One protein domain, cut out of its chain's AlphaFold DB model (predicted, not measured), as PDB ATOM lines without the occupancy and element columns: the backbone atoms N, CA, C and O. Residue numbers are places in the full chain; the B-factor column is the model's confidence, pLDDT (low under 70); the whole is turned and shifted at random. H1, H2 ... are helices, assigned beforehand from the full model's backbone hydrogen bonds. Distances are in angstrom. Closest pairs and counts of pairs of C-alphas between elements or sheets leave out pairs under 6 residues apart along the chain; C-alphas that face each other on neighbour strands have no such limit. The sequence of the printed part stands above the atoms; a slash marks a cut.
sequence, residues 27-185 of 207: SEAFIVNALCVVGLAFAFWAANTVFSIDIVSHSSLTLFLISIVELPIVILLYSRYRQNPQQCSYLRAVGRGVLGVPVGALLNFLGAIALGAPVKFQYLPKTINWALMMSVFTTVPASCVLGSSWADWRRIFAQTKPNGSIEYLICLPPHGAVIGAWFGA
ATOM      1  N   SER A  27      51.208  18.600   7.928       87.38
ATOM      2  CA  SER A  27      49.929  19.011   7.336       87.38
ATOM      3  C   SER A  27      49.099  17.820   6.860       87.38
ATOM      4  O   SER A  27      47.903  17.765   7.121       87.38
ATOM      5  N   GLU A  28      49.726  16.839   6.211       90.31
ATOM      6  CA  GLU A  28      49.049  15.619   5.767       90.31
ATOM      7  C   GLU A  28      48.574  14.784   6.957       90.31
ATOM      8  O   GLU A  28      47.426  14.347   6.978       90.31
ATOM      9  N   ALA A  29      49.423  14.617   7.976       88.62
ATOM     10  CA  ALA A  29      49.049  13.932   9.208       88.62
ATOM     11  C   ALA A  29      47.843  14.605   9.879       88.62
ATOM     12  O   ALA A  29      46.907  13.926  10.306       88.62
ATOM     13  N   PHE A  30      47.833  15.939   9.932       89.44
ATOM     14  CA  PHE A  30      46.711  16.707  10.460       89.44
ATOM     15  C   PHE A  30      45.435  16.495   9.636       89.44
ATOM     16  O   PHE A  30      44.388  16.214  10.209       89.44
ATOM     17  N   ILE A  31      45.524  16.553   8.303       92.12
ATOM     18  CA  ILE A  31      44.382  16.339   7.402       92.12
ATOM     19  C   ILE A  31      43.789  14.940   7.587       92.12
ATOM     20  O   ILE A  31      42.575  14.810   7.691       92.12
ATOM     21  N   VAL A  32      44.622  13.900   7.667       92.62
ATOM     22  CA  VAL A  32      44.154  12.516   7.853       92.62
ATOM     23  C   VAL A  32      43.352  12.377   9.143       92.62
ATOM     24  O   VAL A  32      42.240  11.855   9.115       92.62
ATOM     25  N   ASN A  33      43.871  12.895  10.259       91.19
ATOM     26  CA  ASN A  33      43.147  12.852  11.530       91.19
ATOM     27  C   ASN A  33      41.887  13.722  11.497       91.19
ATOM     28  O   ASN A  33      40.846  13.294  11.987       91.19
ATOM     29  N   ALA A  34      41.951  14.916  10.904       92.06
ATOM     30  CA  ALA A  34      40.794  15.796  10.770       92.06
ATOM     31  C   ALA A  34      39.672  15.127   9.963       92.06
ATOM     32  O   ALA A  34      38.511  15.220  10.351       92.06
ATOM     33  N   LEU A  35      40.003  14.398   8.891       94.38
ATOM     34  CA  LEU A  35      39.031  13.638   8.104       94.38
ATOM     35  C   LEU A  35      38.382  12.509   8.914       94.38
ATOM     36  O   LEU A  35      37.167  12.352   8.828       94.38
ATOM     37  N   CYS A  36      39.146  11.770   9.726       93.25
ATOM     38  CA  CYS A  36      38.581  10.784  10.658       93.25
ATOM     39  C   CYS A  36      37.649  11.443  11.685       93.25
ATOM     40  O   CYS A  36      36.527  10.997  11.891       93.25
ATOM     41  N   VAL A  37      38.057  12.564  12.290       92.75
ATOM     42  CA  VAL A  37      37.224  13.283  13.271       92.75
ATOM     43  C   VAL A  37      35.934  13.810  12.637       92.75
ATOM     44  O   VAL A  37      34.865  13.701  13.235       92.75
ATOM     45  N   VAL A  38      36.008  14.356  11.422       94.12
ATOM     46  CA  VAL A  38      34.829  14.811  10.672       94.12
ATOM     47  C   VAL A  38      33.933  13.631  10.294       94.12
ATOM     48  O   VAL A  38      32.716  13.744  10.425       94.12
ATOM     49  N   GLY A  39      34.511  12.500   9.877       92.44
ATOM     50  CA  GLY A  39      33.787  11.256   9.599       92.44
ATOM     51  C   GLY A  39      33.003  10.767  10.813       92.44
ATOM     52  O   GLY A  39      31.791  10.559  10.724       92.44
ATOM     53  N   LEU A  40      33.663  10.713  11.966       92.19
ATOM     54  CA  LEU A  40      33.070  10.349  13.246       92.19
ATOM     55  C   LEU A  40      31.944  11.308  13.656       92.19
ATOM     56  O   LEU A  40      30.858  10.864  14.036       92.19
ATOM     57  N   ALA A  41      32.174  12.621  13.558       92.69
ATOM     58  CA  ALA A  41      31.179  13.637  13.891       92.69
ATOM     59  C   ALA A  41      29.956  13.561  12.967       92.69
ATOM     60  O   ALA A  41      28.821  13.649  13.435       92.69
ATOM     61  N   PHE A  42      30.175  13.342  11.668       92.06
ATOM     62  CA  PHE A  42      29.104  13.143  10.700       92.06
ATOM     63  C   PHE A  42      28.324  11.855  10.974       92.06
ATOM     64  O   PHE A  42      27.097  11.878  10.960       92.06
ATOM     65  N   ALA A  43      29.008  10.746  11.277       91.25
ATOM     66  CA  ALA A  43      28.369   9.478  11.617       91.25
ATOM     67  C   ALA A  43      27.496   9.608  12.872       91.25
ATOM     68  O   ALA A  43      26.357   9.142  12.886       91.25
ATOM     69  N   PHE A  44      28.000  10.292  13.903       90.12
ATOM     70  CA  PHE A  44      27.244  10.591  15.115       90.12
ATOM     71  C   PHE A  44      26.038  11.496  14.829       90.12
ATOM     72  O   PHE A  44      24.918  11.192  15.241       90.12
ATOM     73  N   TRP A  45      26.241  12.579  14.077       91.75
ATOM     74  CA  TRP A  45      25.169  13.490  13.682       91.75
ATOM     75  C   TRP A  45      24.079  12.782  12.871       91.75
ATOM     76  O   TRP A  45      22.892  12.986  13.131       91.75
ATOM     77  N   ALA A  46      24.462  11.915  11.931       87.88
ATOM     78  CA  ALA A  46      23.538  11.124  11.130       87.88
ATOM     79  C   ALA A  46      22.779  10.102  11.990       87.88
ATOM     80  O   ALA A  46      21.560  10.001  11.870       87.88
ATOM     81  N   ALA A  47      23.462   9.395  12.901       87.56
ATOM     82  CA  ALA A  47      22.828   8.477  13.852       87.56
ATOM     83  C   ALA A  47      21.742   9.179  14.685       87.56
ATOM     84  O   ALA A  47      20.625   8.675  14.805       87.56
ATOM     85  N   ASN A  48      22.041  10.378  15.188       87.38
ATOM     86  CA  ASN A  48      21.105  11.140  16.002       87.38
ATOM     87  C   ASN A  48      19.964  11.759  15.179       87.38
ATOM     88  O   ASN A  48      18.809  11.688  15.574       87.38
ATOM     89  N   THR A  49      20.269  12.361  14.030       85.81
ATOM     90  CA  THR A  49      19.297  13.184  13.287       85.81
ATOM     91  C   THR A  49      18.469  12.366  12.301       85.81
ATOM     92  O   THR A  49      17.267  12.574  12.182       85.81
ATOM     93  N   VAL A  50      19.095  11.431  11.582       85.62
ATOM     94  CA  VAL A  50      18.429  10.639  10.534       85.62
ATOM     95  C   VAL A  50      17.738   9.426  11.138       85.62
ATOM     96  O   VAL A  50      16.596   9.129  10.799       85.62
ATOM     97  N   PHE A  51      18.418   8.734  12.051       80.88
ATOM     98  CA  PHE A  51      17.880   7.522  12.663       80.88
ATOM     99  C   PHE A  51      17.148   7.791  13.985       80.88
ATOM    100  O   PHE A  51      16.514   6.879  14.508       80.88
ATOM    101  N   SER A  52      17.194   9.025  14.513       82.31
ATOM    102  CA  SER A  52      16.619   9.383  15.825       82.31
ATOM    103  C   SER A  52      17.141   8.496  16.966       82.31
ATOM    104  O   SER A  52      16.434   8.223  17.936       82.31
ATOM    105  N   ILE A  53      18.380   8.003  16.834       81.75
ATOM    106  CA  ILE A  53      19.011   7.099  17.795       81.75
ATOM    107  C   ILE A  53      19.876   7.927  18.736       81.75
ATOM    108  O   ILE A  53      20.986   8.336  18.393       81.75
ATOM    109  N   ASP A  54      19.381   8.112  19.951       78.38
ATOM    110  CA  ASP A  54      20.137   8.749  21.018       78.38
ATOM    111  C   ASP A  54      21.197   7.800  21.619       78.38
ATOM    112  O   ASP A  54      20.949   6.610  21.850       78.38
ATOM    113  N   ILE A  55      22.386   8.341  21.902       76.56
ATOM    114  CA  ILE A  55      23.530   7.586  22.433       76.56
ATOM    115  C   ILE A  55      23.293   7.096  23.862       76.56
ATOM    116  O   ILE A  55      23.835   6.056  24.243       76.56
ATOM    117  N   VAL A  56      22.478   7.801  24.650       77.69
ATOM    118  CA  VAL A  56      22.156   7.400  26.027       77.69
ATOM    119  C   VAL A  56      21.208   6.208  26.002       77.69
ATOM    120  O   VAL A  56      21.420   5.214  26.697       77.69
ATOM    121  N   SER A  57      20.200   6.275  25.138       76.94
ATOM    122  CA  SER A  57      19.137   5.274  25.055       76.94
ATOM    123  C   SER A  57      19.570   3.999  24.316       76.94
ATOM    124  O   SER A  57      19.234   2.887  24.724       76.94
ATOM    125  N   HIS A  58      20.362   4.136  23.248       82.00
ATOM    126  CA  HIS A  58      20.683   3.053  22.314       82.00
ATOM    127  C   HIS A  58      22.187   2.930  22.034       82.00
ATOM    128  O   HIS A  58      22.592   2.621  20.911       82.00
ATOM    129  N   SER A  59      23.027   3.094  23.062       82.38
ATOM    130  CA  SER A  59      24.492   3.185  22.922       82.38
ATOM    131  C   SER A  59      25.086   2.094  22.027       82.38
ATOM    132  O   SER A  59      25.872   2.382  21.136       82.38
ATOM    133  N   SER A  60      24.670   0.836  22.204       85.38
ATOM    134  CA  SER A  60      25.188  -0.298  21.426       85.38
ATOM    135  C   SER A  60      24.975  -0.141  19.916       85.38
ATOM    136  O   SER A  60      25.880  -0.420  19.132       85.38
ATOM    137  N   LEU A  61      23.783   0.308  19.515       86.56
ATOM    138  CA  LEU A  61      23.423   0.494  18.113       86.56
ATOM    139  C   LEU A  61      24.124   1.727  17.536       86.56
ATOM    140  O   LEU A  61      24.668   1.653  16.440       86.56
ATOM    141  N   THR A  62      24.190   2.821  18.300       88.31
ATOM    142  CA  THR A  62      24.929   4.029  17.913       88.31
ATOM    143  C   THR A  62      26.405   3.722  17.657       88.31
ATOM    144  O   THR A  62      26.925   4.079  16.602       88.31
ATOM    145  N   LEU A  63      27.069   2.996  18.566       88.50
ATOM    146  CA  LEU A  63      28.476   2.609  18.401       88.50
ATOM    147  C   LEU A  63      28.686   1.707  17.181       88.50
ATOM    148  O   LEU A  63      29.677   1.853  16.467       88.50
ATOM    149  N   PHE A  64      27.757   0.787  16.923       89.31
ATOM    150  CA  PHE A  64      27.814  -0.090  15.758       89.31
ATOM    151  C   PHE A  64      27.694   0.689  14.441       89.31
ATOM    152  O   PHE A  64      28.517   0.503  13.546       89.31
ATOM    153  N   LEU A  65      26.722   1.603  14.335       89.88
ATOM    154  CA  LEU A  65      26.536   2.442  13.146       89.88
ATOM    155  C   LEU A  65      27.742   3.348  12.898       89.88
ATOM    156  O   LEU A  65      28.237   3.419  11.775       89.88
ATOM    157  N   ILE A  66      28.254   3.982  13.956       91.06
ATOM    158  CA  ILE A  66      29.477   4.783  13.888       91.06
ATOM    159  C   ILE A  66      30.646   3.929  13.396       91.06
ATOM    160  O   ILE A  66      31.357   4.337  12.484       91.06
ATOM    161  N   SER A  67      30.809   2.719  13.935       90.44
ATOM    162  CA  SER A  67      31.884   1.810  13.527       90.44
ATOM    163  C   SER A  67      31.782   1.416  12.052       90.44
ATOM    164  O   SER A  67      32.806   1.341  11.382       90.44
ATOM    165  N   ILE A  68      30.572   1.196  11.521       91.31
ATOM    166  CA  ILE A  68      30.359   0.878  10.099       91.31
ATOM    167  C   ILE A  68      30.799   2.027   9.190       91.31
ATOM    168  O   ILE A  68      31.350   1.768   8.122       91.31
ATOM    169  N   VAL A  69      30.547   3.274   9.589       91.62
ATOM    170  CA  VAL A  69      30.905   4.457   8.791       91.62
ATOM    171  C   VAL A  69      32.389   4.788   8.926       91.62
ATOM    172  O   VAL A  69      33.049   5.074   7.931       91.62
ATOM    173  N   GLU A  70      32.936   4.703  10.135       93.38
ATOM    174  CA  GLU A  70      34.319   5.086  10.417       93.38
ATOM    175  C   GLU A  70      35.326   4.057   9.883       93.38
ATOM    176  O   GLU A  70      36.389   4.416   9.378       93.38
ATOM    177  N   LEU A  71      34.979   2.767   9.919       94.69
ATOM    178  CA  LEU A  71      35.833   1.683   9.437       94.69
ATOM    179  C   LEU A  71      36.357   1.889   8.000       94.69
ATOM    180  O   LEU A  71      37.576   1.825   7.811       94.69
ATOM    181  N   PRO A  72      35.517   2.122   6.969       95.25
ATOM    182  CA  PRO A  72      36.007   2.349   5.614       95.25
ATOM    183  C   PRO A  72      36.834   3.632   5.509       95.25
ATOM    184  O   PRO A  72      37.825   3.633   4.783       95.25
ATOM    185  N   ILE A  73      36.491   4.695   6.247       94.62
ATOM    186  CA  ILE A  73      37.255   5.952   6.249       94.62
ATOM    187  C   ILE A  73      38.682   5.687   6.738       94.62
ATOM    188  O   ILE A  73      39.645   5.957   6.017       94.62
ATOM    189  N   VAL A  74      38.822   5.068   7.912       94.56
ATOM    190  CA  VAL A  74      40.121   4.731   8.504       94.56
ATOM    191  C   VAL A  74      40.907   3.780   7.602       94.56
ATOM    192  O   VAL A  74      42.070   4.045   7.297       94.56
ATOM    193  N   ILE A  75      40.287   2.698   7.116       94.75
ATOM    194  CA  ILE A  75      40.968   1.730   6.245       94.75
ATOM    195  C   ILE A  75      41.502   2.413   4.986       94.75
ATOM    196  O   ILE A  75      42.659   2.188   4.621       94.75
ATOM    197  N   LEU A  76      40.692   3.233   4.312       94.56
ATOM    198  CA  LEU A  76      41.089   3.864   3.055       94.56
ATOM    199  C   LEU A  76      42.189   4.911   3.270       94.56
ATOM    200  O   LEU A  76      43.166   4.926   2.519       94.56
ATOM    201  N   LEU A  77      42.074   5.745   4.308       94.06
ATOM    202  CA  LEU A  77      43.065   6.779   4.614       94.06
ATOM    203  C   LEU A  77      44.407   6.171   5.040       94.06
ATOM    204  O   LEU A  77      45.439   6.477   4.442       94.06
ATOM    205  N   TYR A  78      44.412   5.255   6.010       92.75
ATOM    206  CA  TYR A  78      45.657   4.688   6.538       92.75
ATOM    207  C   TYR A  78      46.332   3.711   5.567       92.75
ATOM    208  O   TYR A  78      47.561   3.633   5.534       92.75
ATOM    209  N   SER A  79      45.578   3.032   4.692       92.62
ATOM    210  CA  SER A  79      46.163   2.171   3.646       92.62
ATOM    211  C   SER A  79      46.998   2.946   2.616       92.62
ATOM    212  O   SER A  79      47.830   2.349   1.922       92.62
ATOM    213  N   ARG A  80      46.831   4.276   2.510       90.44
ATOM    214  CA  ARG A  80      47.700   5.130   1.680       90.44
ATOM    215  C   ARG A  80      49.137   5.156   2.194       90.44
ATOM    216  O   ARG A  80      50.057   5.134   1.379       90.44
ATOM    217  N   TYR A  81      49.314   5.115   3.513       89.50
ATOM    218  CA  TYR A  81      50.601   5.220   4.207       89.50
ATOM    219  C   TYR A  81      51.258   3.862   4.483       89.50
ATOM    220  O   TYR A  81      52.095   3.737   5.374       89.50
ATOM    221  N   ARG A  82      50.883   2.829   3.719       89.75
ATOM    222  CA  ARG A  82      51.448   1.478   3.827       89.75
ATOM    223  C   ARG A  82      52.979   1.487   3.755       89.75
ATOM    224  O   ARG A  82      53.566   2.116   2.869       89.75
ATOM    225  N   GLN A  83      53.619   0.719   4.631       83.44
ATOM    226  CA  GLN A  83      55.053   0.465   4.540       83.44
ATOM    227  C   GLN A  83      55.382  -0.377   3.295       83.44
ATOM    228  O   GLN A  83      54.613  -1.253   2.885       83.44
ATOM    229  N   ASN A  84      56.541  -0.105   2.693       79.88
ATOM    230  CA  ASN A  84      57.089  -0.788   1.514       79.88
ATOM    231  C   ASN A  84      56.112  -0.830   0.319       79.88
ATOM    232  O   ASN A  84      55.689  -1.909  -0.117       79.88
ATOM    233  N   PRO A  85      55.755   0.338  -0.254       77.31
ATOM    234  CA  PRO A  85      54.750   0.450  -1.314       77.31
ATOM    235  C   PRO A  85      55.098  -0.313  -2.604       77.31
ATOM    236  O   PRO A  85      54.184  -0.614  -3.371       77.31
ATOM    237  N   GLN A  86      56.382  -0.628  -2.818       78.50
ATOM    238  CA  GLN A  86      56.904  -1.441  -3.925       78.50
ATOM    239  C   GLN A  86      56.502  -2.925  -3.808       78.50
ATOM    240  O   GLN A  86      56.242  -3.579  -4.811       78.50
ATOM    241  N   GLN A  87      56.424  -3.466  -2.585       80.88
ATOM    242  CA  GLN A  87      56.122  -4.886  -2.334       80.88
ATOM    243  C   GLN A  87      54.672  -5.116  -1.881       80.88
ATOM    244  O   GLN A  87      54.081  -6.176  -2.115       80.88
ATOM    245  N   CYS A  88      54.075  -4.123  -1.218       83.31
ATOM    246  CA  CYS A  88      52.694  -4.168  -0.756       83.31
ATOM    247  C   CYS A  88      51.802  -3.314  -1.660       83.31
ATOM    248  O   CYS A  88      51.965  -2.102  -1.727       83.31
ATOM    249  N   SER A  89      50.817  -3.930  -2.319       91.06
ATOM    250  CA  SER A  89      49.755  -3.200  -3.028       91.06
ATOM    251  C   SER A  89      48.778  -2.551  -2.041       91.06
ATOM    252  O   SER A  89      48.593  -3.040  -0.926       91.06
ATOM    253  N   TYR A  90      48.107  -1.480  -2.468       91.44
ATOM    254  CA  TYR A  90      47.060  -0.816  -1.690       91.44
ATOM    255  C   TYR A  90      45.952  -1.786  -1.253       91.44
ATOM    256  O   TYR A  90      45.584  -1.808  -0.085       91.44
ATOM    257  N   LEU A  91      45.499  -2.680  -2.141       92.31
ATOM    258  CA  LEU A  91      44.479  -3.682  -1.799       92.31
ATOM    259  C   LEU A  91      44.950  -4.663  -0.718       92.31
ATOM    260  O   LEU A  91      44.152  -5.114   0.100       92.31
ATOM    261  N   ARG A  92      46.253  -4.969  -0.669       91.19
ATOM    262  CA  ARG A  92      46.821  -5.792   0.410       91.19
ATOM    263  C   ARG A  92      46.824  -5.042   1.740       91.19
ATOM    264  O   ARG A  92      46.580  -5.664   2.767       91.19
ATOM    265  N   ALA A  93      47.086  -3.734   1.730       92.25
ATOM    266  CA  ALA A  93      46.999  -2.897   2.928       92.25
ATOM    267  C   ALA A  93      45.552  -2.797   3.441       92.25
ATOM    268  O   ALA A  93      45.312  -3.015   4.626       92.25
ATOM    269  N   VAL A  94      44.588  -2.611   2.535       94.44
ATOM    270  CA  VAL A  94      43.152  -2.652   2.848       94.44
ATOM    271  C   VAL A  94      42.764  -4.002   3.453       94.44
ATOM    272  O   VAL A  94      42.165  -4.045   4.524       94.44
ATOM    273  N   GLY A  95      43.171  -5.112   2.825       93.69
ATOM    274  CA  GLY A  95      42.906  -6.458   3.337       93.69
ATOM    275  C   GLY A  95      43.492  -6.695   4.732       93.69
ATOM    276  O   GLY A  95      42.830  -7.278   5.584       93.69
ATOM    277  N   ARG A  96      44.700  -6.186   5.008       92.69
ATOM    278  CA  ARG A  96      45.298  -6.223   6.356       92.69
ATOM    279  C   ARG A  96      44.489  -5.410   7.364       92.69
ATOM    280  O   ARG A  96      44.306  -5.885   8.477       92.69
ATOM    281  N   GLY A  97      43.984  -4.238   6.981       93.00
ATOM    282  CA  GLY A  97      43.083  -3.433   7.810       93.00
ATOM    283  C   GLY A  97      41.808  -4.186   8.183       93.00
ATOM    284  O   GLY A  97      41.471  -4.272   9.359       93.00
ATOM    285  N   VAL A  98      41.155  -4.815   7.198       95.31
ATOM    286  CA  VAL A  98      39.953  -5.643   7.415       95.31
ATOM    287  C   VAL A  98      40.245  -6.816   8.354       95.31
ATOM    288  O   VAL A  98      39.473  -7.060   9.276       95.31
ATOM    289  N   LEU A  99      41.373  -7.511   8.173       93.88
ATOM    290  CA  LEU A  99      41.800  -8.590   9.074       93.88
ATOM    291  C   LEU A  99      42.187  -8.084  10.473       93.88
ATOM    292  O   LEU A  99      42.053  -8.820  11.449       93.88
ATOM    293  N   GLY A 100      42.631  -6.830  10.585       92.81
ATOM    294  CA  GLY A 100      42.923  -6.168  11.853       92.81
ATOM    295  C   GLY A 100      41.678  -5.947  12.713       92.81
ATOM    296  O   GLY A 100      41.786  -5.986  13.936       92.81
ATOM    297  N   VAL A 101      40.491  -5.803  12.105       95.31
ATOM    298  CA  VAL A 101      39.225  -5.587  12.828       95.31
ATOM    299  C   VAL A 101      38.920  -6.716  13.822       95.31
ATOM    300  O   VAL A 101      38.834  -6.410  15.014       95.31
ATOM    301  N   PRO A 102      38.774  -7.996  13.411       94.81
ATOM    302  CA  PRO A 102      38.448  -9.074  14.343       94.81
ATOM    303  C   PRO A 102      39.568  -9.335  15.353       94.81
ATOM    304  O   PRO A 102      39.280  -9.614  16.515       94.81
ATOM    305  N   VAL A 103      40.837  -9.201  14.947       93.44
ATOM    306  CA  VAL A 103      41.984  -9.395  15.848       93.44
ATOM    307  C   VAL A 103      41.987  -8.331  16.942       93.44
ATOM    308  O   VAL A 103      42.034  -8.659  18.125       93.44
ATOM    309  N   GLY A 104      41.872  -7.058  16.565       92.88
ATOM    310  CA  GLY A 104      41.810  -5.958  17.520       92.88
ATOM    311  C   GLY A 104      40.554  -5.997  18.382       92.88
ATOM    312  O   GLY A 104      40.626  -5.707  19.572       92.88
ATOM    313  N   ALA A 105      39.413  -6.415  17.830       94.00
ATOM    314  CA  ALA A 105      38.179  -6.545  18.594       94.00
ATOM    315  C   ALA A 105      38.307  -7.640  19.655       94.00
ATOM    316  O   ALA A 105      37.917  -7.425  20.798       94.00
ATOM    317  N   LEU A 106      38.927  -8.776  19.324       94.38
ATOM    318  CA  LEU A 106      39.204  -9.830  20.296       94.38
ATOM    319  C   LEU A 106      40.130  -9.335  21.416       94.38
ATOM    320  O   LEU A 106      39.838  -9.560  22.586       94.38
ATOM    321  N   LEU A 107      41.208  -8.622  21.076       92.94
ATOM    322  CA  LEU A 107      42.137  -8.061  22.065       92.94
ATOM    323  C   LEU A 107      41.448  -7.058  23.001       92.94
ATOM    324  O   LEU A 107      41.590  -7.159  24.218       92.94
ATOM    325  N   ASN A 108      40.663  -6.128  22.451       92.81
ATOM    326  CA  ASN A 108      39.922  -5.144  23.242       92.81
ATOM    327  C   ASN A 108      38.825  -5.802  24.088       92.81
ATOM    328  O   ASN A 108      38.634  -5.421  25.239       92.81
ATOM    329  N   PHE A 109      38.135  -6.814  23.558       92.56
ATOM    330  CA  PHE A 109      37.130  -7.573  24.298       92.56
ATOM    331  C   PHE A 109      37.754  -8.295  25.497       92.56
ATOM    332  O   PHE A 109      37.275  -8.142  26.617       92.56
ATOM    333  N   LEU A 110      38.854  -9.026  25.290       92.38
ATOM    334  CA  LEU A 110      39.580  -9.700  26.372       92.38
ATOM    335  C   LEU A 110      40.110  -8.700  27.405       92.38
ATOM    336  O   LEU A 110      39.993  -8.949  28.603       92.38
ATOM    337  N   GLY A 111      40.627  -7.552  26.953       90.06
ATOM    338  CA  GLY A 111      41.033  -6.452  27.826       90.06
ATOM    339  C   GLY A 111      39.873  -5.918  28.670       90.06
ATOM    340  O   GLY A 111      40.014  -5.777  29.880       90.06
ATOM    341  N   ALA A 112      38.702  -5.702  28.067       89.06
ATOM    342  CA  ALA A 112      37.507  -5.272  28.788       89.06
ATOM    343  C   ALA A 112      37.075  -6.300  29.843       89.06
ATOM    344  O   ALA A 112      36.783  -5.918  30.974       89.06
ATOM    345  N   ILE A 113      37.074  -7.599  29.512       89.44
ATOM    346  CA  ILE A 113      36.763  -8.661  30.482       89.44
ATOM    347  C   ILE A 113      37.780  -8.667  31.632       89.44
ATOM    348  O   ILE A 113      37.380  -8.730  32.792       89.44
ATOM    349  N   ALA A 114      39.079  -8.549  31.334       89.75
ATOM    350  CA  ALA A 114      40.133  -8.501  32.350       89.75
ATOM    351  C   ALA A 114      40.008  -7.283  33.284       89.75
ATOM    352  O   ALA A 114      40.323  -7.383  34.468       89.75
ATOM    353  N   LEU A 115      39.503  -6.157  32.771       86.06
ATOM    354  CA  LEU A 115      39.212  -4.941  33.539       86.06
ATOM    355  C   LEU A 115      37.863  -4.988  34.284       86.06
ATOM    356  O   LEU A 115      37.505  -4.022  34.953       86.06
ATOM    357  N   GLY A 116      37.121  -6.099  34.198       83.56
ATOM    358  CA  GLY A 116      35.897  -6.328  34.970       83.56
ATOM    359  C   GLY A 116      34.588  -6.150  34.198       83.56
ATOM    360  O   GLY A 116      33.526  -6.080  34.818       83.56
ATOM    361  N   ALA A 117      34.615  -6.089  32.862       85.56
ATOM    362  CA  ALA A 117      33.383  -6.051  32.077       85.56
ATOM    363  C   ALA A 117      32.554  -7.339  32.285       85.56
ATOM    364  O   ALA A 117      33.091  -8.450  32.250       85.56
ATOM    365  N   PRO A 118      31.230  -7.229  32.481       80.38
ATOM    366  CA  PRO A 118      30.388  -8.384  32.759       80.38
ATOM    367  C   PRO A 118      30.224  -9.272  31.516       80.38
ATOM    368  O   PRO A 118      29.742  -8.824  30.479       80.38
ATOM    369  N   VAL A 119      30.513 -10.571  31.652       77.62
ATOM    370  CA  VAL A 119      30.389 -11.581  30.571       77.62
ATOM    371  C   VAL A 119      28.949 -12.112  30.411       77.62
ATOM    372  O   VAL A 119      28.702 -13.121  29.756       77.62
ATOM    373  N   LYS A 120      27.955 -11.466  31.033       81.00
ATOM    374  CA  LYS A 120      26.553 -11.909  30.948       81.00
ATOM    375  C   LYS A 120      26.018 -11.671  29.530       81.00
ATOM    376  O   LYS A 120      26.247 -10.603  28.963       81.00
ATOM    377  N   PHE A 121      25.223 -12.607  29.002       81.31
ATOM    378  CA  PHE A 121      24.664 -12.548  27.638       81.31
ATOM    379  C   PHE A 121      23.958 -11.224  27.302       81.31
ATOM    380  O   PHE A 121      24.053 -10.747  26.178       81.31
ATOM    381  N   GLN A 122      23.318 -10.587  28.284       80.38
ATOM    382  CA  GLN A 122      22.634  -9.299  28.113       80.38
ATOM    383  C   GLN A 122      23.568  -8.100  27.849       80.38
ATOM    384  O   GLN A 122      23.146  -7.107  27.260       80.38
ATOM    385  N   TYR A 123      24.830  -8.165  28.285       81.81
ATOM    386  CA  TYR A 123      25.819  -7.093  28.095       81.81
ATOM    387  C   TYR A 123      26.831  -7.413  26.997       81.81
ATOM    388  O   TYR A 123      27.486  -6.505  26.491       81.81
ATOM    389  N   LEU A 124      26.909  -8.678  26.582       85.81
ATOM    390  CA  LEU A 124      27.848  -9.155  25.575       85.81
ATOM    391  C   LEU A 124      27.800  -8.341  24.262       85.81
ATOM    392  O   LEU A 124      28.867  -7.913  23.821       85.81
ATOM    393  N   PRO A 125      26.626  -8.016  23.671       85.81
ATOM    394  CA  PRO A 125      26.578  -7.194  22.459       85.81
ATOM    395  C   PRO A 125      27.143  -5.785  22.666       85.81
ATOM    396  O   PRO A 125      27.781  -5.242  21.769       85.81
ATOM    397  N   LYS A 126      26.955  -5.202  23.860       86.19
ATOM    398  CA  LYS A 126      27.482  -3.870  24.189       86.19
ATOM    399  C   LYS A 126      29.010  -3.895  24.227       86.19
ATOM    400  O   LYS A 126      29.650  -3.041  23.620       86.19
ATOM    401  N   THR A 127      29.586  -4.902  24.885       89.31
ATOM    402  CA  THR A 127      31.041  -5.084  24.974       89.31
ATOM    403  C   THR A 127      31.655  -5.388  23.609       89.31
ATOM    404  O   THR A 127      32.709  -4.851  23.287       89.31
ATOM    405  N   ILE A 128      30.992  -6.201  22.778       90.81
ATOM    406  CA  ILE A 128      31.452  -6.507  21.415       90.81
ATOM    407  C   ILE A 128      31.440  -5.254  20.537       90.81
ATOM    408  O   ILE A 128      32.442  -4.968  19.889       90.81
ATOM    409  N   ASN A 129      30.351  -4.480  20.532       91.88
ATOM    410  CA  ASN A 129      30.262  -3.261  19.722       91.88
ATOM    411  C   ASN A 129      31.284  -2.206  20.161       91.88
ATOM    412  O   ASN A 129      31.913  -1.568  19.318       91.88
ATOM    413  N   TRP A 130      31.520  -2.076  21.468       91.19
ATOM    414  CA  TRP A 130      32.604  -1.244  21.983       91.19
ATOM    415  C   TRP A 130      33.981  -1.751  21.532       91.19
ATOM    416  O   TRP A 130      34.795  -0.972  21.041       91.19
ATOM    417  N   ALA A 131      34.237  -3.058  21.631       93.38
ATOM    418  CA  ALA A 131      35.510  -3.649  21.235       93.38
ATOM    419  C   ALA A 131      35.772  -3.520  19.724       93.38
ATOM    420  O   ALA A 131      36.910  -3.280  19.318       93.38
ATOM    421  N   LEU A 132      34.729  -3.625  18.895       93.38
ATOM    422  CA  LEU A 132      34.790  -3.345  17.460       93.38
ATOM    423  C   LEU A 132      35.192  -1.893  17.206       93.38
ATOM    424  O   LEU A 132      36.139  -1.656  16.460       93.38
ATOM    425  N   MET A 133      34.547  -0.936  17.875       92.12
ATOM    426  CA  MET A 133      34.885   0.478  17.725       92.12
ATOM    427  C   MET A 133      36.324   0.778  18.168       92.12
ATOM    428  O   MET A 133      37.077   1.439  17.455       92.12
ATOM    429  N   MET A 134      36.760   0.225  19.302       93.19
ATOM    430  CA  MET A 134      38.146   0.363  19.760       93.19
ATOM    431  C   MET A 134      39.140  -0.270  18.784       93.19
ATOM    432  O   MET A 134      40.228   0.265  18.577       93.19
ATOM    433  N   SER A 135      38.779  -1.376  18.133       94.75
ATOM    434  CA  SER A 135      39.610  -1.998  17.099       94.75
ATOM    435  C   SER A 135      39.845  -1.061  15.911       94.75
ATOM    436  O   SER A 135      40.987  -0.939  15.456       94.75
ATOM    437  N   VAL A 136      38.800  -0.341  15.471       94.25
ATOM    438  CA  VAL A 136      38.869   0.656  14.384       94.25
ATOM    439  C   VAL A 136      39.886   1.752  14.690       94.25
ATOM    440  O   VAL A 136      40.628   2.149  13.798       94.25
ATOM    441  N   PHE A 137      39.985   2.206  15.941       91.94
ATOM    442  CA  PHE A 137      40.941   3.254  16.313       91.94
ATOM    443  C   PHE A 137      42.329   2.727  16.678       91.94
ATOM    444  O   PHE A 137      43.306   3.455  16.560       91.94
ATOM    445  N   THR A 138      42.455   1.477  17.119       91.56
ATOM    446  CA  THR A 138      43.728   0.964  17.645       91.56
ATOM    447  C   THR A 138      44.475   0.084  16.655       91.56
ATOM    448  O   THR A 138      45.589   0.393  16.235       91.56
ATOM    449  N   THR A 139      43.860  -1.034  16.281       92.19
ATOM    450  CA  THR A 139      44.524  -2.111  15.545       92.19
ATOM    451  C   THR A 139      44.476  -1.846  14.046       92.19
ATOM    452  O   THR A 139      45.474  -2.049  13.364       92.19
ATOM    453  N   VAL A 140      43.359  -1.327  13.526       93.81
ATOM    454  CA  VAL A 140      43.160  -1.107  12.083       93.81
ATOM    455  C   VAL A 140      44.190  -0.144  11.464       93.81
ATOM    456  O   VAL A 140      44.808  -0.540  10.471       93.81
ATOM    457  N   PRO A 141      44.471   1.054  12.027       92.06
ATOM    458  CA  PRO A 141      45.469   1.970  11.469       92.06
ATOM    459  C   PRO A 141      46.859   1.328  11.405       92.06
ATOM    460  O   PRO A 141      47.556   1.413  10.390       92.06
ATOM    461  N   ALA A 142      47.237   0.610  12.467       92.00
ATOM    462  CA  ALA A 142      48.504  -0.103  12.555       92.00
ATOM    463  C   ALA A 142      48.582  -1.288  11.579       92.00
ATOM    464  O   ALA A 142      49.606  -1.472  10.922       92.00
ATOM    465  N   SER A 143      47.504  -2.059  11.405       92.00
ATOM    466  CA  SER A 143      47.442  -3.169  10.445       92.00
ATOM    467  C   SER A 143      47.518  -2.697   8.994       92.00
ATOM    468  O   SER A 143      48.188  -3.344   8.183       92.00
ATOM    469  N   CYS A 144      46.895  -1.564   8.660       91.25
ATOM    470  CA  CYS A 144      47.002  -0.947   7.336       91.25
ATOM    471  C   CYS A 144      48.440  -0.507   7.015       91.25
ATOM    472  O   CYS A 144      48.923  -0.734   5.903       91.25
ATOM    473  N   VAL A 145      49.125   0.100   7.990       90.88
ATOM    474  CA  VAL A 145      50.440   0.729   7.802       90.88
ATOM    475  C   VAL A 145      51.599  -0.259   7.964       90.88
ATOM    476  O   VAL A 145      52.393  -0.416   7.037       90.88
ATOM    477  N   LEU A 146      51.689  -0.936   9.113       88.25
ATOM    478  CA  LEU A 146      52.796  -1.832   9.488       88.25
ATOM    479  C   LEU A 146      52.627  -3.248   8.919       88.25
ATOM    480  O   LEU A 146      53.581  -4.011   8.756       88.25
ATOM    481  N   GLY A 147      51.386  -3.647   8.638       84.69
ATOM    482  CA  GLY A 147      51.061  -5.003   8.214       84.69
ATOM    483  C   GLY A 147      51.369  -6.056   9.278       84.69
ATOM    484  O   GLY A 147      50.946  -5.924  10.418       84.69
ATOM    485  N   SER A 148      52.068  -7.129   8.893       81.06
ATOM    486  CA  SER A 148      52.297  -8.318   9.738       81.06
ATOM    487  C   SER A 148      53.669  -8.336  10.435       81.06
ATOM    488  O   SER A 148      54.089  -9.378  10.940       81.06
ATOM    489  N   SER A 149      54.406  -7.221  10.433       85.25
ATOM    490  CA  SER A 149      55.750  -7.158  11.023       85.25
ATOM    491  C   SER A 149      55.690  -7.168  12.552       85.25
ATOM    492  O   SER A 149      55.597  -6.123  13.190       85.25
ATOM    493  N   TRP A 150      55.773  -8.346  13.173       83.12
ATOM    494  CA  TRP A 150      55.743  -8.458  14.638       83.12
ATOM    495  C   TRP A 150      56.825  -7.613  15.332       83.12
ATOM    496  O   TRP A 150      56.595  -7.070  16.412       83.12
ATOM    497  N   ALA A 151      57.993  -7.460  14.699       87.50
ATOM    498  CA  ALA A 151      59.075  -6.630  15.218       87.50
ATOM    499  C   ALA A 151      58.662  -5.151  15.339       87.50
ATOM    500  O   ALA A 151      58.900  -4.541  16.382       87.50
ATOM    501  N   ASP A 152      57.996  -4.601  14.319       87.25
ATOM    502  CA  ASP A 152      57.529  -3.211  14.332       87.25
ATOM    503  C   ASP A 152      56.369  -3.009  15.302       87.25
ATOM    504  O   ASP A 152      56.392  -2.065  16.091       87.25
ATOM    505  N   TRP A 153      55.413  -3.942  15.335       88.19
ATOM    506  CA  TRP A 153      54.322  -3.925  16.314       88.19
ATOM    507  C   TRP A 153      54.854  -3.910  17.750       88.19
ATOM    508  O   TRP A 153      54.454  -3.071  18.558       88.19
ATOM    509  N   ARG A 154      55.805  -4.795  18.071       88.06
ATOM    510  CA  ARG A 154      56.414  -4.859  19.403       88.06
ATOM    511  C   ARG A 154      57.204  -3.590  19.727       88.06
ATOM    512  O   ARG A 154      57.122  -3.097  20.848       88.06
ATOM    513  N   ARG A 155      57.966  -3.048  18.780       89.62
ATOM    514  CA  ARG A 155      58.743  -1.819  18.997       89.62
ATOM    515  C   ARG A 155      57.843  -0.609  19.260       89.62
ATOM    516  O   ARG A 155      58.115   0.175  20.167       89.62
ATOM    517  N   ILE A 156      56.773  -0.459  18.489       87.38
ATOM    518  CA  ILE A 156      55.891   0.706  18.579       87.38
ATOM    519  C   ILE A 156      55.001   0.606  19.819       87.38
ATOM    520  O   ILE A 156      54.990   1.531  20.623       87.38
ATOM    521  N   PHE A 157      54.316  -0.523  20.025       85.50
ATOM    522  CA  PHE A 157      53.330  -0.648  21.103       85.50
ATOM    523  C   PHE A 157      53.910  -1.137  22.429       85.50
ATOM    524  O   PHE A 157      53.514  -0.638  23.476       85.50
ATOM    525  N   ALA A 158      54.851  -2.087  22.422       86.44
ATOM    526  CA  ALA A 158      55.403  -2.628  23.669       86.44
ATOM    527  C   ALA A 158      56.633  -1.856  24.166       86.44
ATOM    528  O   ALA A 158      56.875  -1.805  25.367       86.44
ATOM    529  N   GLN A 159      57.430  -1.278  23.261       87.19
ATOM    530  CA  GLN A 159      58.618  -0.494  23.632       87.19
ATOM    531  C   GLN A 159      58.397   1.016  23.542       87.19
ATOM    532  O   GLN A 159      59.305   1.756  23.918       87.19
ATOM    533  N   THR A 160      57.241   1.474  23.039       83.75
ATOM    534  CA  THR A 160      56.897   2.900  22.887       83.75
ATOM    535  C   THR A 160      57.999   3.705  22.191       83.75
ATOM    536  O   THR A 160      58.325   4.817  22.596       83.75
ATOM    537  N   LYS A 161      58.619   3.119  21.157       84.44
ATOM    538  CA  LYS A 161      59.715   3.733  20.386       84.44
ATOM    539  C   LYS A 161      59.310   3.940  18.925       84.44
ATOM    540  O   LYS A 161      59.781   3.191  18.063       84.44
ATOM    541  N   PRO A 162      58.424   4.912  18.635       83.12
ATOM    542  CA  PRO A 162      58.141   5.320  17.268       83.12
ATOM    543  C   PRO A 162      59.367   6.019  16.659       83.12
ATOM    544  O   PRO A 162      59.933   6.941  17.244       83.12
ATOM    545  N   ASN A 163      59.779   5.572  15.477       79.12
ATOM    546  CA  ASN A 163      60.987   6.027  14.784       79.12
ATOM    547  C   ASN A 163      60.691   7.023  13.649       79.12
ATOM    548  O   ASN A 163      61.620   7.639  13.134       79.12
ATOM    549  N   GLY A 164      59.428   7.197  13.243       82.12
ATOM    550  CA  GLY A 164      59.063   8.068  12.119       82.12
ATOM    551  C   GLY A 164      57.674   8.689  12.239       82.12
ATOM    552  O   GLY A 164      56.824   8.205  12.982       82.12
ATOM    553  N   SER A 165      57.426   9.757  11.474       84.56
ATOM    554  CA  SER A 165      56.183  10.545  11.529       84.56
ATOM    555  C   SER A 165      54.913   9.723  11.265       84.56
ATOM    556  O   SER A 165      53.879   9.976  11.874       84.56
ATOM    557  N   ILE A 166      54.986   8.696  10.410       86.88
ATOM    558  CA  ILE A 166      53.862   7.778  10.160       86.88
ATOM    559  C   ILE A 166      53.560   6.911  11.393       86.88
ATOM    560  O   ILE A 166      52.404   6.609  11.676       86.88
ATOM    561  N   GLU A 167      54.580   6.525  12.158       89.00
ATOM    562  CA  GLU A 167      54.382   5.749  13.386       89.00
ATOM    563  C   GLU A 167      53.752   6.607  14.489       89.00
ATOM    564  O   GLU A 167      52.909   6.131  15.240       89.00
ATOM    565  N   TYR A 168      54.080   7.900  14.538       87.06
ATOM    566  CA  TYR A 168      53.346   8.846  15.380       87.06
ATOM    567  C   TYR A 168      51.892   9.008  14.919       87.06
ATOM    568  O   TYR A 168      50.993   9.019  15.756       87.06
ATOM    569  N   LEU A 169      51.642   9.058  13.605       89.81
ATOM    570  CA  LEU A 169      50.290   9.159  13.046       89.81
ATOM    571  C   LEU A 169      49.380   8.001  13.484       89.81
ATOM    572  O   LEU A 169      48.224   8.240  13.824       89.81
ATOM    573  N   ILE A 170      49.873   6.757  13.483       90.75
ATOM    574  CA  ILE A 170      49.083   5.590  13.926       90.75
ATOM    575  C   ILE A 170      48.890   5.545  15.445       90.75
ATOM    576  O   ILE A 170      47.959   4.898  15.915       90.75
ATOM    577  N   CYS A 171      49.741   6.223  16.219       89.12
ATOM    578  CA  CYS A 171      49.602   6.307  17.669       89.12
ATOM    579  C   CYS A 171      48.538   7.326  18.097       89.12
ATOM    580  O   CYS A 171      47.978   7.169  19.179       89.12
ATOM    581  N   LEU A 172      48.217   8.337  17.284       88.38
ATOM    582  CA  LEU A 172      47.257   9.382  17.665       88.38
ATOM    583  C   LEU A 172      45.833   8.851  17.938       88.38
ATOM    584  O   LEU A 172      45.322   9.138  19.025       88.38
ATOM    585  N   PRO A 173      45.194   8.050  17.058       89.44
ATOM    586  CA  PRO A 173      43.833   7.570  17.305       89.44
ATOM    587  C   PRO A 173      43.676   6.698  18.567       89.44
ATOM    588  O   PRO A 173      42.734   6.950  19.319       89.44
ATOM    589  N   PRO A 174      44.582   5.745  18.891       88.62
ATOM    590  CA  PRO A 174      44.530   5.012  20.157       88.62
ATOM    591  C   PRO A 174      44.555   5.925  21.387       88.62
ATOM    592  O   PRO A 174      43.757   5.746  22.305       88.62
ATOM    593  N   HIS A 175      45.455   6.914  21.409       88.19
ATOM    594  CA  HIS A 175      45.568   7.839  22.539       88.19
ATOM    595  C   HIS A 175      44.320   8.717  22.643       88.19
ATOM    596  O   HIS A 175      43.776   8.874  23.734       88.19
ATOM    597  N   GLY A 176      43.821   9.221  21.511       87.81
ATOM    598  CA  GLY A 176      42.565   9.964  21.450       87.81
ATOM    599  C   GLY A 176      41.378   9.150  21.968       87.81
ATOM    600  O   GLY A 176      40.590   9.664  22.757       87.81
ATOM    601  N   ALA A 177      41.285   7.867  21.606       88.06
ATOM    602  CA  ALA A 177      40.230   6.971  22.076       88.06
ATOM    603  C   ALA A 177      40.304   6.722  23.590       88.06
ATOM    604  O   ALA A 177      39.277   6.765  24.261       88.06
ATOM    605  N   VAL A 178      41.501   6.510  24.149       86.25
ATOM    606  CA  VAL A 178      41.688   6.328  25.600       86.25
ATOM    607  C   VAL A 178      41.350   7.607  26.366       86.25
ATOM    608  O   VAL A 178      40.616   7.551  27.350       86.25
ATOM    609  N   ILE A 179      41.835   8.762  25.901       87.06
ATOM    610  CA  ILE A 179      41.529  10.067  26.501       87.06
ATOM    611  C   ILE A 179      40.020  10.335  26.436       87.06
ATOM    612  O   ILE A 179      39.413  10.705  27.439       87.06
ATOM    613  N   GLY A 180      39.399  10.091  25.281       85.44
ATOM    614  CA  GLY A 180      37.959  10.236  25.088       85.44
ATOM    615  C   GLY A 180      37.147   9.299  25.982       85.44
ATOM    616  O   GLY A 180      36.179   9.738  26.598       85.44
ATOM    617  N   ALA A 181      37.559   8.037  26.120       84.38
ATOM    618  CA  ALA A 181      36.919   7.078  27.018       84.38
ATOM    619  C   ALA A 181      37.035   7.505  28.488       84.38
ATOM    620  O   ALA A 181      36.072   7.381  29.240       84.38
ATOM    621  N   TRP A 182      38.187   8.048  28.887       84.31
ATOM    622  CA  TRP A 182      38.399   8.552  30.239       84.31
ATOM    623  C   TRP A 182      37.508   9.762  30.549       84.31
ATOM    624  O   TRP A 182      36.794   9.749  31.551       84.31
ATOM    625  N   PHE A 183      37.451  10.761  29.659       83.06
ATOM    626  CA  PHE A 183      36.523  11.890  29.809       83.06
ATOM    627  C   PHE A 183      35.055  11.451  29.759       83.06
ATOM    628  O   PHE A 183      34.240  11.947  30.533       83.06
ATOM    629  N   GLY A 184      34.717  10.484  28.905       76.94
ATOM    630  CA  GLY A 184      33.373   9.913  28.808       76.94
ATOM    631  C   GLY A 184      32.946   9.104  30.035       76.94
ATOM    632  O   GLY A 184      31.752   8.908  30.240       76.94
ATOM    633  N   ALA A 185      33.889   8.656  30.868       78.75
ATOM    634  CA  ALA A 185      33.599   7.984  32.131       78.75
ATOM    635  C   ALA A 185      33.325   8.966  33.284       78.75
ATOM    636  O   ALA A 185      32.707   8.573  34.269       78.75
TER     637      ALA A 185
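Overview. This is residues 27 to 185 of the 207 residues of an uncharacterized protein of Phaseolus angularis (UniProt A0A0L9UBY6). What shape do these atoms make? The longest helix, H3, crosses closely against H4 in the middle of an up-and-down bundle of five helices, H1, H2, H3, H4 and H6, each running against the bundle helix before it. H2 runs beside H4, H6 packs on another side of H4, H1 packs on H2 away from H4, and the short H5 sits near the last residues of H4. What is it built of? The printed part has 159 residues with six named helices, H1 to H6 in chain order, and no named strand: the class is all helix. It is compact, with a radius of gyration of the C-alphas of 15.8 A and spans of 47 by 35 by 28 A.

Arrangement. Where is the longest helix? H3, residues 90 to 114, touches H4, residues 124 to 146, the closest C-alphas being those of Gly 104 and Ser 135, 4.5 A apart. They form a helical hairpin, opposite ways at a steep tilt of 42 degrees. What else touches H4, the hub? H2, residues 59 to 79, runs the same way at a shallow tilt of 8 degrees, closest at the C-alphas of Ser 79 and Cys 144, 4.9 A. H6, residues 165 to 185, touches it with residues 170 to 177 alone, opposite ways at a shallow tilt of 18 degrees, closest at the C-alphas of Thr 138 and Pro 174, 4.8 A. H5, residues 150 to 158, and H4 only just touch, with 3 pairs of C-alphas within 8 A, the closest Leu 146 and Asp 152 at 6.9 A. Where is H1, residues 27 to 49? It forms a helical hairpin with H2, at a shallow tilt of 26 degrees, closest at the C-alphas of Ala 43 and Ile 66, 5.3 A; H1 and H3 are apart. How complete are the helix backbones? Each O i to N i+4 pair is within hydrogen-bond range in H1 and H5, against 15 of 17 in H2, 19 of 21 in H3, 16 of 19 in H4 and 15 of 17 in H6.

Along the chain. Where does H3 run? It goes from C-alpha 90 at (47.060, -0.816, -1.690) to C-alpha 114, 35.6 A, with a kink of 26 degrees near residue 100. How long are the others? H1 measures 31.7 A, H6 30.7 A, H4 30.6 A, H2 29.0 A and H5 10.8 A, and H6 ends at C-alpha 185 (33.599, 7.984, 32.131).

Size, cuts and confidence. How large is it? The two C-alphas farthest apart, those of Ser 57 and Gln 86, are 48.1 A apart. Are there cuts, long links or weak places? The printed part has no cut and no long link; no printed residue is under 70 in pLDDT.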